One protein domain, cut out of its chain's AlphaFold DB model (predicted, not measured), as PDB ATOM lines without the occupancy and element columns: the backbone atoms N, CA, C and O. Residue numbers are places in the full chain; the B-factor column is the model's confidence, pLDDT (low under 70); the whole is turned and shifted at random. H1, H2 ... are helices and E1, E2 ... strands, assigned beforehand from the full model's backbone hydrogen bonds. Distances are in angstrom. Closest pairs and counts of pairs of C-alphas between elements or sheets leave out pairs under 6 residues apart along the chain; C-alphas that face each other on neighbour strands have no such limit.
ATOM      1  N   GLN A 136     296.222 269.976 356.680       77.69
ATOM      2  CA  GLN A 136     296.029 271.415 356.456       77.69
ATOM      3  C   GLN A 136     294.547 271.798 356.331       77.69
ATOM      4  O   GLN A 136     294.214 272.975 356.217       77.69
ATOM      5  N   ARG A 137     293.644 270.810 356.319       75.31
ATOM      6  CA  ARG A 137     292.203 271.046 356.242       75.31
ATOM      7  C   ARG A 137     291.710 271.599 357.581       75.31
ATOM      8  O   ARG A 137     291.962 270.998 358.622       75.31
ATOM      9  N   ALA A 138     290.987 272.718 357.540       77.00
ATOM     10  CA  ALA A 138     290.334 273.285 358.716       77.00
ATOM     11  C   ALA A 138     289.404 272.259 359.388       77.00
ATOM     12  O   ALA A 138     288.829 271.391 358.723       77.00
ATOM     13  N   TYR A 139     289.256 272.360 360.711       76.19
ATOM     14  CA  TYR A 139     288.369 271.481 361.464       76.19
ATOM     15  C   TYR A 139     286.917 271.669 361.003       76.19
ATOM     16  O   TYR A 139     286.373 272.773 361.045       76.19
ATOM     17  N   ASN A 140     286.283 270.584 360.562       72.56
ATOM     18  CA  ASN A 140     284.875 270.610 360.182       72.56
ATOM     19  C   ASN A 140     284.012 270.619 361.445       72.56
ATOM     20  O   ASN A 140     283.895 269.604 362.125       72.56
ATOM     21  N   VAL A 141     283.357 271.750 361.714       76.69
ATOM     22  CA  VAL A 141     282.393 271.895 362.821       76.69
ATOM     23  C   VAL A 141     281.221 270.914 362.668       76.69
ATOM     24  O   VAL A 141     280.723 270.372 363.651       76.69
ATOM     25  N   HIS A 142     280.826 270.622 361.424       77.31
ATOM     26  CA  HIS A 142     279.781 269.655 361.100       77.31
ATOM     27  C   HIS A 142     280.226 268.713 359.981       77.31
ATOM     28  O   HIS A 142     280.788 269.139 358.969       77.31
ATOM     29  N   TYR A 143     279.904 267.428 360.123       84.25
ATOM     30  CA  TYR A 143     280.010 266.474 359.022       84.25
ATOM     31  C   TYR A 143     279.023 266.854 357.921       84.25
ATOM     32  O   TYR A 143     277.841 267.048 358.201       84.25
ATOM     33  N   THR A 144     279.507 266.959 356.683       83.94
ATOM     34  CA  THR A 144     278.677 267.245 355.509       83.94
ATOM     35  C   THR A 144     278.636 266.022 354.603       83.94
ATOM     36  O   THR A 144     279.672 265.587 354.104       83.94
ATOM     37  N   PHE A 145     277.442 265.484 354.385       87.38
ATOM     38  CA  PHE A 145     277.151 264.495 353.356       87.38
ATOM     39  C   PHE A 145     276.629 265.232 352.130       87.38
ATOM     40  O   PHE A 145     275.747 266.067 352.267       87.38
ATOM     41  N   LEU A 146     277.169 264.949 350.949       86.81
ATOM     42  CA  LEU A 146     276.722 265.532 349.688       86.81
ATOM     43  C   LEU A 146     276.393 264.398 348.720       86.81
ATOM     44  O   LEU A 146     277.230 263.536 348.471       86.81
ATOM     45  N   SER A 147     275.189 264.422 348.163       88.88
ATOM     46  CA  SER A 147     274.787 263.590 347.034       88.88
ATOM     47  C   SER A 147     274.490 264.505 345.855       88.88
ATOM     48  O   SER A 147     273.649 265.394 345.959       88.88
ATOM     49  N   MET A 148     275.188 264.275 344.744       86.12
ATOM     50  CA  MET A 148     275.003 264.991 343.484       86.12
ATOM     51  C   MET A 148     274.365 264.043 342.469       86.12
ATOM     52  O   MET A 148     275.047 263.199 341.894       86.12
ATOM     53  N   ASN A 149     273.051 264.126 342.284       84.69
ATOM     54  CA  ASN A 149     272.295 263.211 341.428       84.69
ATOM     55  C   ASN A 149     271.099 263.919 340.798       84.69
ATOM     56  O   ASN A 149     270.486 264.765 341.429       84.69
ATOM     57  N   ARG A 150     270.693 263.518 339.588       84.38
ATOM     58  CA  ARG A 150     269.390 263.934 339.038       84.38
ATOM     59  C   ARG A 150     268.258 263.493 339.970       84.38
ATOM     60  O   ARG A 150     268.320 262.391 340.521       84.38
ATOM     61  N   PHE A 151     267.214 264.313 340.088       84.69
ATOM     62  CA  PHE A 151     266.009 263.937 340.824       84.69
ATOM     63  C   PHE A 151     265.221 262.906 340.030       84.69
ATOM     64  O   PHE A 151     264.448 263.244 339.135       84.69
ATOM     65  N   TRP A 152     265.477 261.640 340.338       86.81
ATOM     66  CA  TRP A 152     264.936 260.506 339.611       86.81
ATOM     67  C   TRP A 152     264.651 259.348 340.582       86.81
ATOM     68  O   TRP A 152     265.540 259.043 341.383       86.81
ATOM     69  N   PRO A 153     263.470 258.698 340.540       86.06
ATOM     70  CA  PRO A 153     263.076 257.675 341.519       86.06
ATOM     71  C   PRO A 153     264.100 256.552 341.724       86.06
ATOM     72  O   PRO A 153     264.382 256.133 342.845       86.06
ATOM     73  N   GLU A 154     264.734 256.112 340.644       83.44
ATOM     74  CA  GLU A 154     265.718 255.033 340.616       83.44
ATOM     75  C   GLU A 154     267.003 255.394 341.377       83.44
ATOM     76  O   GLU A 154     267.773 254.508 341.744       83.44
ATOM     77  N   LYS A 155     267.237 256.686 341.656       87.25
ATOM     78  CA  LYS A 155     268.352 257.154 342.494       87.25
ATOM     79  C   LYS A 155     268.097 256.993 343.988       87.25
ATOM     80  O   LYS A 155     269.041 257.145 344.757       87.25
ATOM     81  N   ARG A 156     266.863 256.670 344.390       91.94
ATOM     82  CA  ARG A 156     266.485 256.349 345.772       91.94
ATOM     83  C   ARG A 156     266.949 257.388 346.808       91.94
ATOM     84  O   ARG A 156     267.403 257.049 347.899       91.94
ATOM     85  N   LEU A 157     266.842 258.670 346.456       90.69
ATOM     86  CA  LEU A 157     267.153 259.811 347.325       90.69
ATOM     87  C   LEU A 157     266.243 259.880 348.566       90.69
ATOM     88  O   LEU A 157     266.650 260.444 349.579       90.69
ATOM     89  N   ASP A 158     265.065 259.253 348.515       91.38
ATOM     90  CA  ASP A 158     264.154 259.013 349.644       91.38
ATOM     91  C   ASP A 158     264.878 258.383 350.841       91.38
ATOM     92  O   ASP A 158     264.715 258.840 351.972       91.38
ATOM     93  N   ILE A 159     265.775 257.426 350.586       93.06
ATOM     94  CA  ILE A 159     266.563 256.757 351.629       93.06
ATOM     95  C   ILE A 159     267.442 257.763 352.383       93.06
ATOM     96  O   ILE A 159     267.642 257.639 353.591       93.06
ATOM     97  N   ILE A 160     267.972 258.779 351.694       91.31
ATOM     98  CA  ILE A 160     268.820 259.794 352.327       91.31
ATOM     99  C   ILE A 160     267.986 260.667 353.275       91.31
ATOM    100  O   ILE A 160     268.446 260.998 354.369       91.31
ATOM    101  N   VAL A 161     266.749 260.992 352.893       89.00
ATOM    102  CA  VAL A 161     265.809 261.741 353.740       89.00
ATOM    103  C   VAL A 161     265.412 260.913 354.970       89.00
ATOM    104  O   VAL A 161     265.443 261.411 356.098       89.00
ATOM    105  N   GLU A 162     265.120 259.624 354.795       90.94
ATOM    106  CA  GLU A 162     264.832 258.709 355.907       90.94
ATOM    107  C   GLU A 162     266.029 258.571 356.861       90.94
ATOM    108  O   GLU A 162     265.879 258.648 358.086       90.94
ATOM    109  N   ALA A 163     267.240 258.448 356.316       91.19
ATOM    110  CA  ALA A 163     268.464 258.413 357.106       91.19
ATOM    111  C   ALA A 163     268.665 259.714 357.903       91.19
ATOM    112  O   ALA A 163     269.093 259.662 359.058       91.19
ATOM    113  N   ALA A 164     268.305 260.874 357.341       87.56
ATOM    114  CA  ALA A 164     268.354 262.155 358.047       87.56
ATOM    115  C   ALA A 164     267.459 262.152 359.298       87.56
ATOM    116  O   ALA A 164     267.903 262.558 360.376       87.56
ATOM    117  N   LYS A 165     266.238 261.611 359.194       88.81
ATOM    118  CA  LYS A 165     265.333 261.418 360.342       88.81
ATOM    119  C   LYS A 165     265.954 260.511 361.407       88.81
ATOM    120  O   LYS A 165     265.918 260.839 362.593       88.81
ATOM    121  N   MET A 166     266.540 259.382 361.001       90.69
ATOM    122  CA  MET A 166     267.193 258.444 361.927       90.69
ATOM    123  C   MET A 166     268.396 259.065 362.643       90.69
ATOM    124  O   MET A 166     268.678 258.750 363.798       90.69
ATOM    125  N   LEU A 167     269.135 259.941 361.968       89.19
ATOM    126  CA  LEU A 167     270.249 260.663 362.577       89.19
ATOM    127  C   LEU A 167     269.740 261.702 363.578       89.19
ATOM    128  O   LEU A 167     270.251 261.754 364.698       89.19
ATOM    129  N   LYS A 168     268.678 262.434 363.219       85.44
ATOM    130  CA  LYS A 168     268.006 263.387 364.110       85.44
ATOM    131  C   LYS A 168     267.527 262.714 365.399       85.44
ATOM    132  O   LYS A 168     267.793 263.239 366.477       85.44
ATOM    133  N   SER A 169     266.900 261.535 365.318       88.19
ATOM    134  CA  SER A 169     266.432 260.800 366.508       88.19
ATOM    135  C   SER A 169     267.567 260.306 367.410       88.19
ATOM    136  O   SER A 169     267.379 260.153 368.612       88.19
ATOM    137  N   ARG A 170     268.771 260.117 366.858       91.75
ATOM    138  CA  ARG A 170     269.998 259.785 367.604       91.75
ATOM    139  C   ARG A 170     270.766 261.020 368.082       91.75
ATOM    140  O   ARG A 170     271.944 260.912 368.419       91.75
ATOM    141  N   ASN A 171     270.129 262.190 368.060       87.06
ATOM    142  CA  ASN A 171     270.715 263.481 368.404       87.06
ATOM    143  C   ASN A 171     271.986 263.821 367.594       87.06
ATOM    144  O   ASN A 171     272.866 264.543 368.060       87.06
ATOM    145  N   ARG A 172     272.093 263.294 366.364       84.81
ATOM    146  CA  ARG A 172     273.167 263.603 365.411       84.81
ATOM    147  C   ARG A 172     272.641 264.553 364.348       84.81
ATOM    148  O   ARG A 172     271.606 264.299 363.739       84.81
ATOM    149  N   ARG A 173     273.382 265.629 364.091       81.88
ATOM    150  CA  ARG A 173     272.954 266.701 363.181       81.88
ATOM    151  C   ARG A 173     274.019 267.009 362.125       81.88
ATOM    152  O   ARG A 173     274.650 268.064 362.179       81.88
ATOM    153  N   PRO A 174     274.317 266.064 361.215       84.44
ATOM    154  CA  PRO A 174     275.177 266.369 360.082       84.44
ATOM    155  C   PRO A 174     274.439 267.238 359.058       84.44
ATOM    156  O   PRO A 174     273.215 267.221 358.965       84.44
ATOM    157  N   ARG A 175     275.188 267.961 358.234       82.88
ATOM    158  CA  ARG A 175     274.664 268.654 357.055       82.88
ATOM    159  C   ARG A 175     274.486 267.634 355.922       82.88
ATOM    160  O   ARG A 175     275.406 266.863 355.674       82.88
ATOM    161  N   ILE A 176     273.342 267.602 355.242       85.31
ATOM    162  CA  ILE A 176     273.015 266.616 354.194       85.31
ATOM    163  C   ILE A 176     272.592 267.342 352.904       85.31
ATOM    164  O   ILE A 176     271.466 267.757 352.719       85.31
ATOM    165  N   LEU A 177     273.478 267.507 351.940       83.81
ATOM    166  CA  LEU A 177     273.212 268.243 350.706       83.81
ATOM    167  C   LEU A 177     272.743 267.278 349.599       83.81
ATOM    168  O   LEU A 177     273.442 266.305 349.323       83.81
ATOM    169  N   LEU A 178     271.600 267.535 348.947       85.69
ATOM    170  CA  LEU A 178     271.112 266.771 347.781       85.69
ATOM    171  C   LEU A 178     271.087 267.651 346.520       85.69
ATOM    172  O   LEU A 178     270.046 268.160 346.111       85.69
ATOM    173  N   ALA A 179     272.228 267.843 345.874       83.12
ATOM    174  CA  ALA A 179     272.296 268.654 344.664       83.12
ATOM    175  C   ALA A 179     271.873 267.855 343.423       83.12
ATOM    176  O   ALA A 179     272.259 266.696 343.274       83.12
ATOM    177  N   GLY A 180     271.108 268.456 342.510       79.81
ATOM    178  CA  GLY A 180     270.565 267.692 341.392       79.81
ATOM    179  C   GLY A 180     269.629 268.442 340.469       79.81
ATOM    180  O   GLY A 180     268.779 269.177 340.934       79.81
ATOM    181  N   SER A 181     269.685 268.197 339.164       80.25
ATOM    182  CA  SER A 181     268.715 268.792 338.240       80.25
ATOM    183  C   SER A 181     267.344 268.112 338.333       80.25
ATOM    184  O   SER A 181     267.264 266.875 338.313       80.25
ATOM    185  N   VAL A 182     266.273 268.904 338.328       79.81
ATOM    186  CA  VAL A 182     264.905 268.460 338.022       79.81
ATOM    187  C   VAL A 182     264.690 268.630 336.527       79.81
ATOM    188  O   VAL A 182     264.918 269.712 335.992       79.81
ATOM    189  N   MET A 183     264.268 267.576 335.832       76.06
ATOM    190  CA  MET A 183     264.007 267.654 334.393       76.06
ATOM    191  C   MET A 183     262.568 268.147 334.157       76.06
ATOM    192  O   MET A 183     261.637 267.374 334.373       76.06
ATOM    193  N   PRO A 184     262.340 269.399 333.704       69.12
ATOM    194  CA  PRO A 184     260.995 269.985 333.645       69.12
ATOM    195  C   PRO A 184     260.088 269.321 332.602       69.12
ATOM    196  O   PRO A 184     258.870 269.320 332.751       69.12
ATOM    197  N   HIS A 185     260.679 268.739 331.558       74.88
ATOM    198  CA  HIS A 185     259.956 268.081 330.469       74.88
ATOM    199  C   HIS A 185     259.558 266.632 330.785       74.88
ATOM    200  O   HIS A 185     258.887 266.002 329.971       74.88
ATOM    201  N   ILE A 186     259.976 266.097 331.938       78.31
ATOM    202  CA  ILE A 186     259.715 264.713 332.335       78.31
ATOM    203  C   ILE A 186     258.905 264.714 333.641       78.31
ATOM    204  O   ILE A 186     259.459 265.042 334.698       78.31
ATOM    205  N   PRO A 187     257.605 264.357 333.594       84.69
ATOM    206  CA  PRO A 187     256.724 264.383 334.759       84.69
ATOM    207  C   PRO A 187     257.265 263.603 335.962       84.69
ATOM    208  O   PRO A 187     257.168 264.078 337.089       84.69
ATOM    209  N   GLU A 188     257.884 262.448 335.732       83.56
ATOM    210  CA  GLU A 188     258.403 261.547 336.762       83.56
ATOM    211  C   GLU A 188     259.467 262.223 337.635       83.56
ATOM    212  O   GLU A 188     259.437 262.096 338.859       83.56
ATOM    213  N   SER A 189     260.368 263.002 337.023       83.94
ATOM    214  CA  SER A 189     261.404 263.749 337.746       83.94
ATOM    215  C   SER A 189     260.789 264.812 338.657       83.94
ATOM    216  O   SER A 189     261.179 264.945 339.818       83.94
ATOM    217  N   ARG A 190     259.779 265.532 338.153       85.69
ATOM    218  CA  ARG A 190     259.055 266.555 338.918       85.69
ATOM    219  C   ARG A 190     258.246 265.942 340.060       85.69
ATOM    220  O   ARG A 190     258.313 266.440 341.178       85.69
ATOM    221  N   ILE A 191     257.504 264.867 339.798       89.31
ATOM    222  CA  ILE A 191     256.711 264.161 340.815       89.31
ATOM    223  C   ILE A 191     257.625 263.658 341.932       89.31
ATOM    224  O   ILE A 191     257.314 263.828 343.108       89.31
ATOM    225  N   TYR A 192     258.774 263.082 341.576       90.00
ATOM    226  CA  TYR A 192     259.732 262.594 342.559       90.00
ATOM    227  C   TYR A 192     260.338 263.720 343.400       90.00
ATOM    228  O   TYR A 192     260.482 263.588 344.611       90.00
ATOM    229  N   TYR A 193     260.649 264.854 342.780       87.00
ATOM    230  CA  TYR A 193     261.128 266.037 343.486       87.00
ATOM    231  C   TYR A 193     260.104 266.570 344.505       87.00
ATOM    232  O   TYR A 193     260.462 266.837 345.653       87.00
ATOM    233  N   GLU A 194     258.826 266.667 344.127       87.81
ATOM    234  CA  GLU A 194     257.752 267.082 345.043       87.81
ATOM    235  C   GLU A 194     257.490 266.045 346.149       87.81
ATOM    236  O   GLU A 194     257.220 266.410 347.294       87.81
ATOM    237  N   LEU A 195     257.647 264.748 345.856       90.88
ATOM    238  CA  LEU A 195     257.600 263.697 346.874       90.88
ATOM    239  C   LEU A 195     258.695 263.898 347.929       90.88
ATOM    240  O   LEU A 195     258.407 263.829 349.122       90.88
ATOM    241  N   LEU A 196     259.931 264.175 347.507       88.94
ATOM    242  CA  LEU A 196     261.039 264.415 348.434       88.94
ATOM    243  C   LEU A 196     260.793 265.653 349.305       88.94
ATOM    244  O   LEU A 196     261.059 265.587 350.500       88.94
ATOM    245  N   LYS A 197     260.236 266.743 348.751       86.94
ATOM    246  CA  LYS A 197     259.800 267.911 349.545       86.94
ATOM    247  C   LYS A 197     258.822 267.513 350.635       86.94
ATOM    248  O   LYS A 197     259.055 267.782 351.806       86.94
ATOM    249  N   LYS A 198     257.763 266.810 350.241       89.69
ATOM    250  CA  LYS A 198     256.733 266.376 351.176       89.69
ATOM    251  C   LYS A 198     257.309 265.483 352.276       89.69
ATOM    252  O   LYS A 198     257.007 265.689 353.443       89.69
ATOM    253  N   MET A 199     258.178 264.532 351.930       89.56
ATOM    254  CA  MET A 199     258.833 263.666 352.919       89.56
ATOM    255  C   MET A 199     259.637 264.462 353.946       89.56
ATOM    256  O   MET A 199     259.720 264.082 355.106       89.56
ATOM    257  N   VAL A 200     260.261 265.551 353.528       86.62
ATOM    258  CA  VAL A 200     261.099 266.382 354.392       86.62
ATOM    259  C   VAL A 200     260.245 267.148 355.393       86.62
ATOM    260  O   VAL A 200     260.572 267.148 356.584       86.62
ATOM    261  N   ASP A 201     259.132 267.708 354.920       86.19
ATOM    262  CA  ASP A 201     258.136 268.382 355.752       86.19
ATOM    263  C   ASP A 201     257.499 267.392 356.742       86.19
ATOM    264  O   ASP A 201     257.523 267.618 357.955       86.19
ATOM    265  N   ASP A 202     257.037 266.238 356.249       88.44
ATOM    266  CA  ASP A 202     256.402 265.180 357.046       88.44
ATOM    267  C   ASP A 202     257.348 264.620 358.125       88.44
ATOM    268  O   ASP A 202     256.936 264.278 359.236       88.44
ATOM    269  N   LEU A 203     258.644 264.516 357.815       85.19
ATOM    270  CA  LEU A 203     259.659 264.017 358.743       85.19
ATOM    271  C   LEU A 203     260.252 265.109 359.640       85.19
ATOM    272  O   LEU A 203     261.113 264.807 360.478       85.19
ATOM    273  N   ASN A 204     259.777 266.351 359.506       81.06
ATOM    274  CA  ASN A 204     260.249 267.522 360.236       81.06
ATOM    275  C   ASN A 204     261.784 267.652 360.165       81.06
ATOM    276  O   ASN A 204     262.470 267.910 361.161       81.06
ATOM    277  N   VAL A 205     262.354 267.376 358.996       77.00
ATOM    278  CA  VAL A 205     263.774 267.573 358.711       77.00
ATOM    279  C   VAL A 205     263.890 268.967 358.113       77.00
ATOM    280  O   VAL A 205     263.339 269.226 357.054       77.00
ATOM    281  N   SER A 206     264.566 269.892 358.792       65.00
ATOM    282  CA  SER A 206     264.725 271.251 358.270       65.00
ATOM    283  C   SER A 206     265.421 271.212 356.903       65.00
ATOM    284  O   SER A 206     266.404 270.489 356.720       65.00
ATOM    285  N   ALA A 207     264.914 271.976 355.939       60.09
ATOM    286  CA  ALA A 207     265.499 272.084 354.610       60.09
ATOM    287  C   ALA A 207     265.594 273.544 354.185       60.09
ATOM    288  O   ALA A 207     264.717 274.349 354.487       60.09
ATOM    289  N   VAL A 208     266.668 273.874 353.468       56.78
ATOM    290  CA  VAL A 208     266.834 275.181 352.834       56.78
ATOM    291  C   VAL A 208     267.040 274.926 351.349       56.78
ATOM    292  O   VAL A 208     268.088 274.446 350.919       56.78
ATOM    293  N   SER A 209     266.014 275.199 350.550       56.00
ATOM    294  CA  SER A 209     266.101 275.112 349.094       56.00
ATOM    295  C   SER A 209     266.820 276.344 348.543       56.00
ATOM    296  O   SER A 209     266.363 277.463 348.769       56.00
ATOM    297  N   PHE A 210     267.909 276.151 347.795       53.31
ATOM    298  CA  PHE A 210     268.558 277.227 347.043       53.31
ATOM    299  C   PHE A 210     268.229 277.060 345.565       53.31
ATOM    300  O   PHE A 210     268.616 276.074 344.936       53.31
ATOM    301  N   ASP A 211     267.497 278.022 345.013       49.03
ATOM    302  CA  ASP A 211     266.981 277.934 343.652       49.03
ATOM    303  C   ASP A 211     267.995 278.472 342.634       49.03
ATOM    304  O   ASP A 211     267.825 279.520 342.020       49.03
ATOM    305  N   PHE A 212     269.099 277.748 342.461       43.41
ATOM    306  CA  PHE A 212     269.927 277.872 341.261       43.41
ATOM    307  C   PHE A 212     269.561 276.721 340.324       43.41
ATOM    308  O   PHE A 212     270.233 275.695 340.283       43.41
ATOM    309  N   LYS A 213     268.415 276.867 339.641       36.12
ATOM    310  CA  LYS A 213     267.846 275.912 338.667       36.12
ATOM    311  C   LYS A 213     267.986 274.446 339.100       36.12
ATOM    312  O   LYS A 213     268.558 273.625 338.384       36.12
ATOM    313  N   SER A 214     267.357 274.135 340.238       41.88
ATOM    314  CA  SER A 214     267.281 272.837 340.926       41.88
ATOM    315  C   SER A 214     268.572 272.363 341.608       41.88
ATOM    316  O   SER A 214     269.414 271.701 341.018       41.88
ATOM    317  N   VAL A 215     268.690 272.670 342.902       40.56
ATOM    318  CA  VAL A 215     269.627 272.074 343.867       40.56
ATOM    319  C   VAL A 215     268.883 271.978 345.208       40.56
ATOM    320  O   VAL A 215     268.400 272.992 345.706       40.56
ATOM    321  N   PHE A 216     268.764 270.785 345.812       45.16
ATOM    322  CA  PHE A 216     268.294 270.656 347.199       45.16
ATOM    323  C   PHE A 216     269.465 270.664 348.175       45.16
ATOM    324  O   PHE A 216     270.485 270.008 347.998       45.16
ATOM    325  N   ILE A 217     269.318 271.377 349.278       44.34
ATOM    326  CA  ILE A 217     270.285 271.349 350.366       44.34
ATOM    327  C   ILE A 217     269.501 271.054 351.646       44.34
ATOM    328  O   ILE A 217     268.713 271.876 352.105       44.34
ATOM    329  N   PHE A 218     269.701 269.872 352.240       45.62
ATOM    330  CA  PHE A 218     269.250 269.631 353.611       45.62
ATOM    331  C   PHE A 218     270.332 270.129 354.559       45.62
ATOM    332  O   PHE A 218     271.407 269.553 354.732       45.62
ATOM    333  N   ALA A 219     270.055 271.242 355.210       41.81
ATOM    334  CA  ALA A 219     270.699 271.516 356.474       41.81
ATOM    335  C   ALA A 219     269.727 271.034 357.546       41.81
ATOM    336  O   ALA A 219     268.693 271.660 357.747       41.81
ATOM    337  N   LEU A 220     270.060 269.934 358.231       37.56
ATOM    338  CA  LEU A 220     269.485 269.653 359.544       37.56
ATOM    339  C   LEU A 220     269.871 270.842 360.439       37.56
ATOM    340  O   LEU A 220     270.966 270.862 360.999       37.56
TER     341      LEU A 220
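What this domain is: This is residues 136 to 220 of the 222 residues of a protein of Toxocara canis (UniProt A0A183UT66). A small sheet of three strands, E1 E2 E3, forms a wall, with two nearly parallel helices at one side of it that overlap only in part: H1 grazes the sheet, and H2 touches the beginning of H1, residues 158 to 161, with its own residues 196 to 200. The stretch before E1 leads away at one end of the longest axis, and a long loop, residues 203 to 215, folds back from H2 to E3. The 85 printed residues, under half of them in named elements, run E1, H1, E2, H2, E3; the class is mixed, helices and strands. The sheet is mixed, E1 parallel and E3 antiparallel to E2; the whole is compact, radius of gyration of the C-alphas 13.3 A, spanning 43 by 31 by 21 A.

Where its parts are: E1, residues 144 to 148, begins at C-alpha 144 (278.677, 267.245, 355.509). E2 is residues 175 to 179, 12.6 A long, and E3 is residues 216 to 219, ending at C-alpha 219 (270.699, 271.516, 356.474). H1, residues 158 to 169, measures 17.1 A; H2, residues 187 to 202, measures 22.3 A.

How they stand to each other: Inner strand E2 pairs with E1, N 145 to O 175 at 2.8 A, and with E3, N 218 to O 176 at 2.8 A. E1, H1 and E2 form a strand-helix-strand unit, two parallel neighbour strands with a helix between, its crossover right-handed. H1 only grazes the sheet, with residues 160 to 164. H1 touches H2 with residues 158 to 161 alone, the C-alphas of Asp 158 and Leu 196 closest at 6.4 A; they run the same way at a shallow tilt of 9 degrees. H2 is only just not on the sheet, with 4 pairs of C-alphas within 10 A. In both helices every O i to N i+4 pair is within hydrogen-bond range.

The domain as a whole: The C-alphas of Gln 136 and Pro 187, the two farthest apart, are 45.4 A apart. The printed part has no cut. The link H2 to E3 is long; residues 208 to 209 pair antiparallel with 216 to 217 of E3. Residue 184 and residues 206 to 220 have pLDDT under 70.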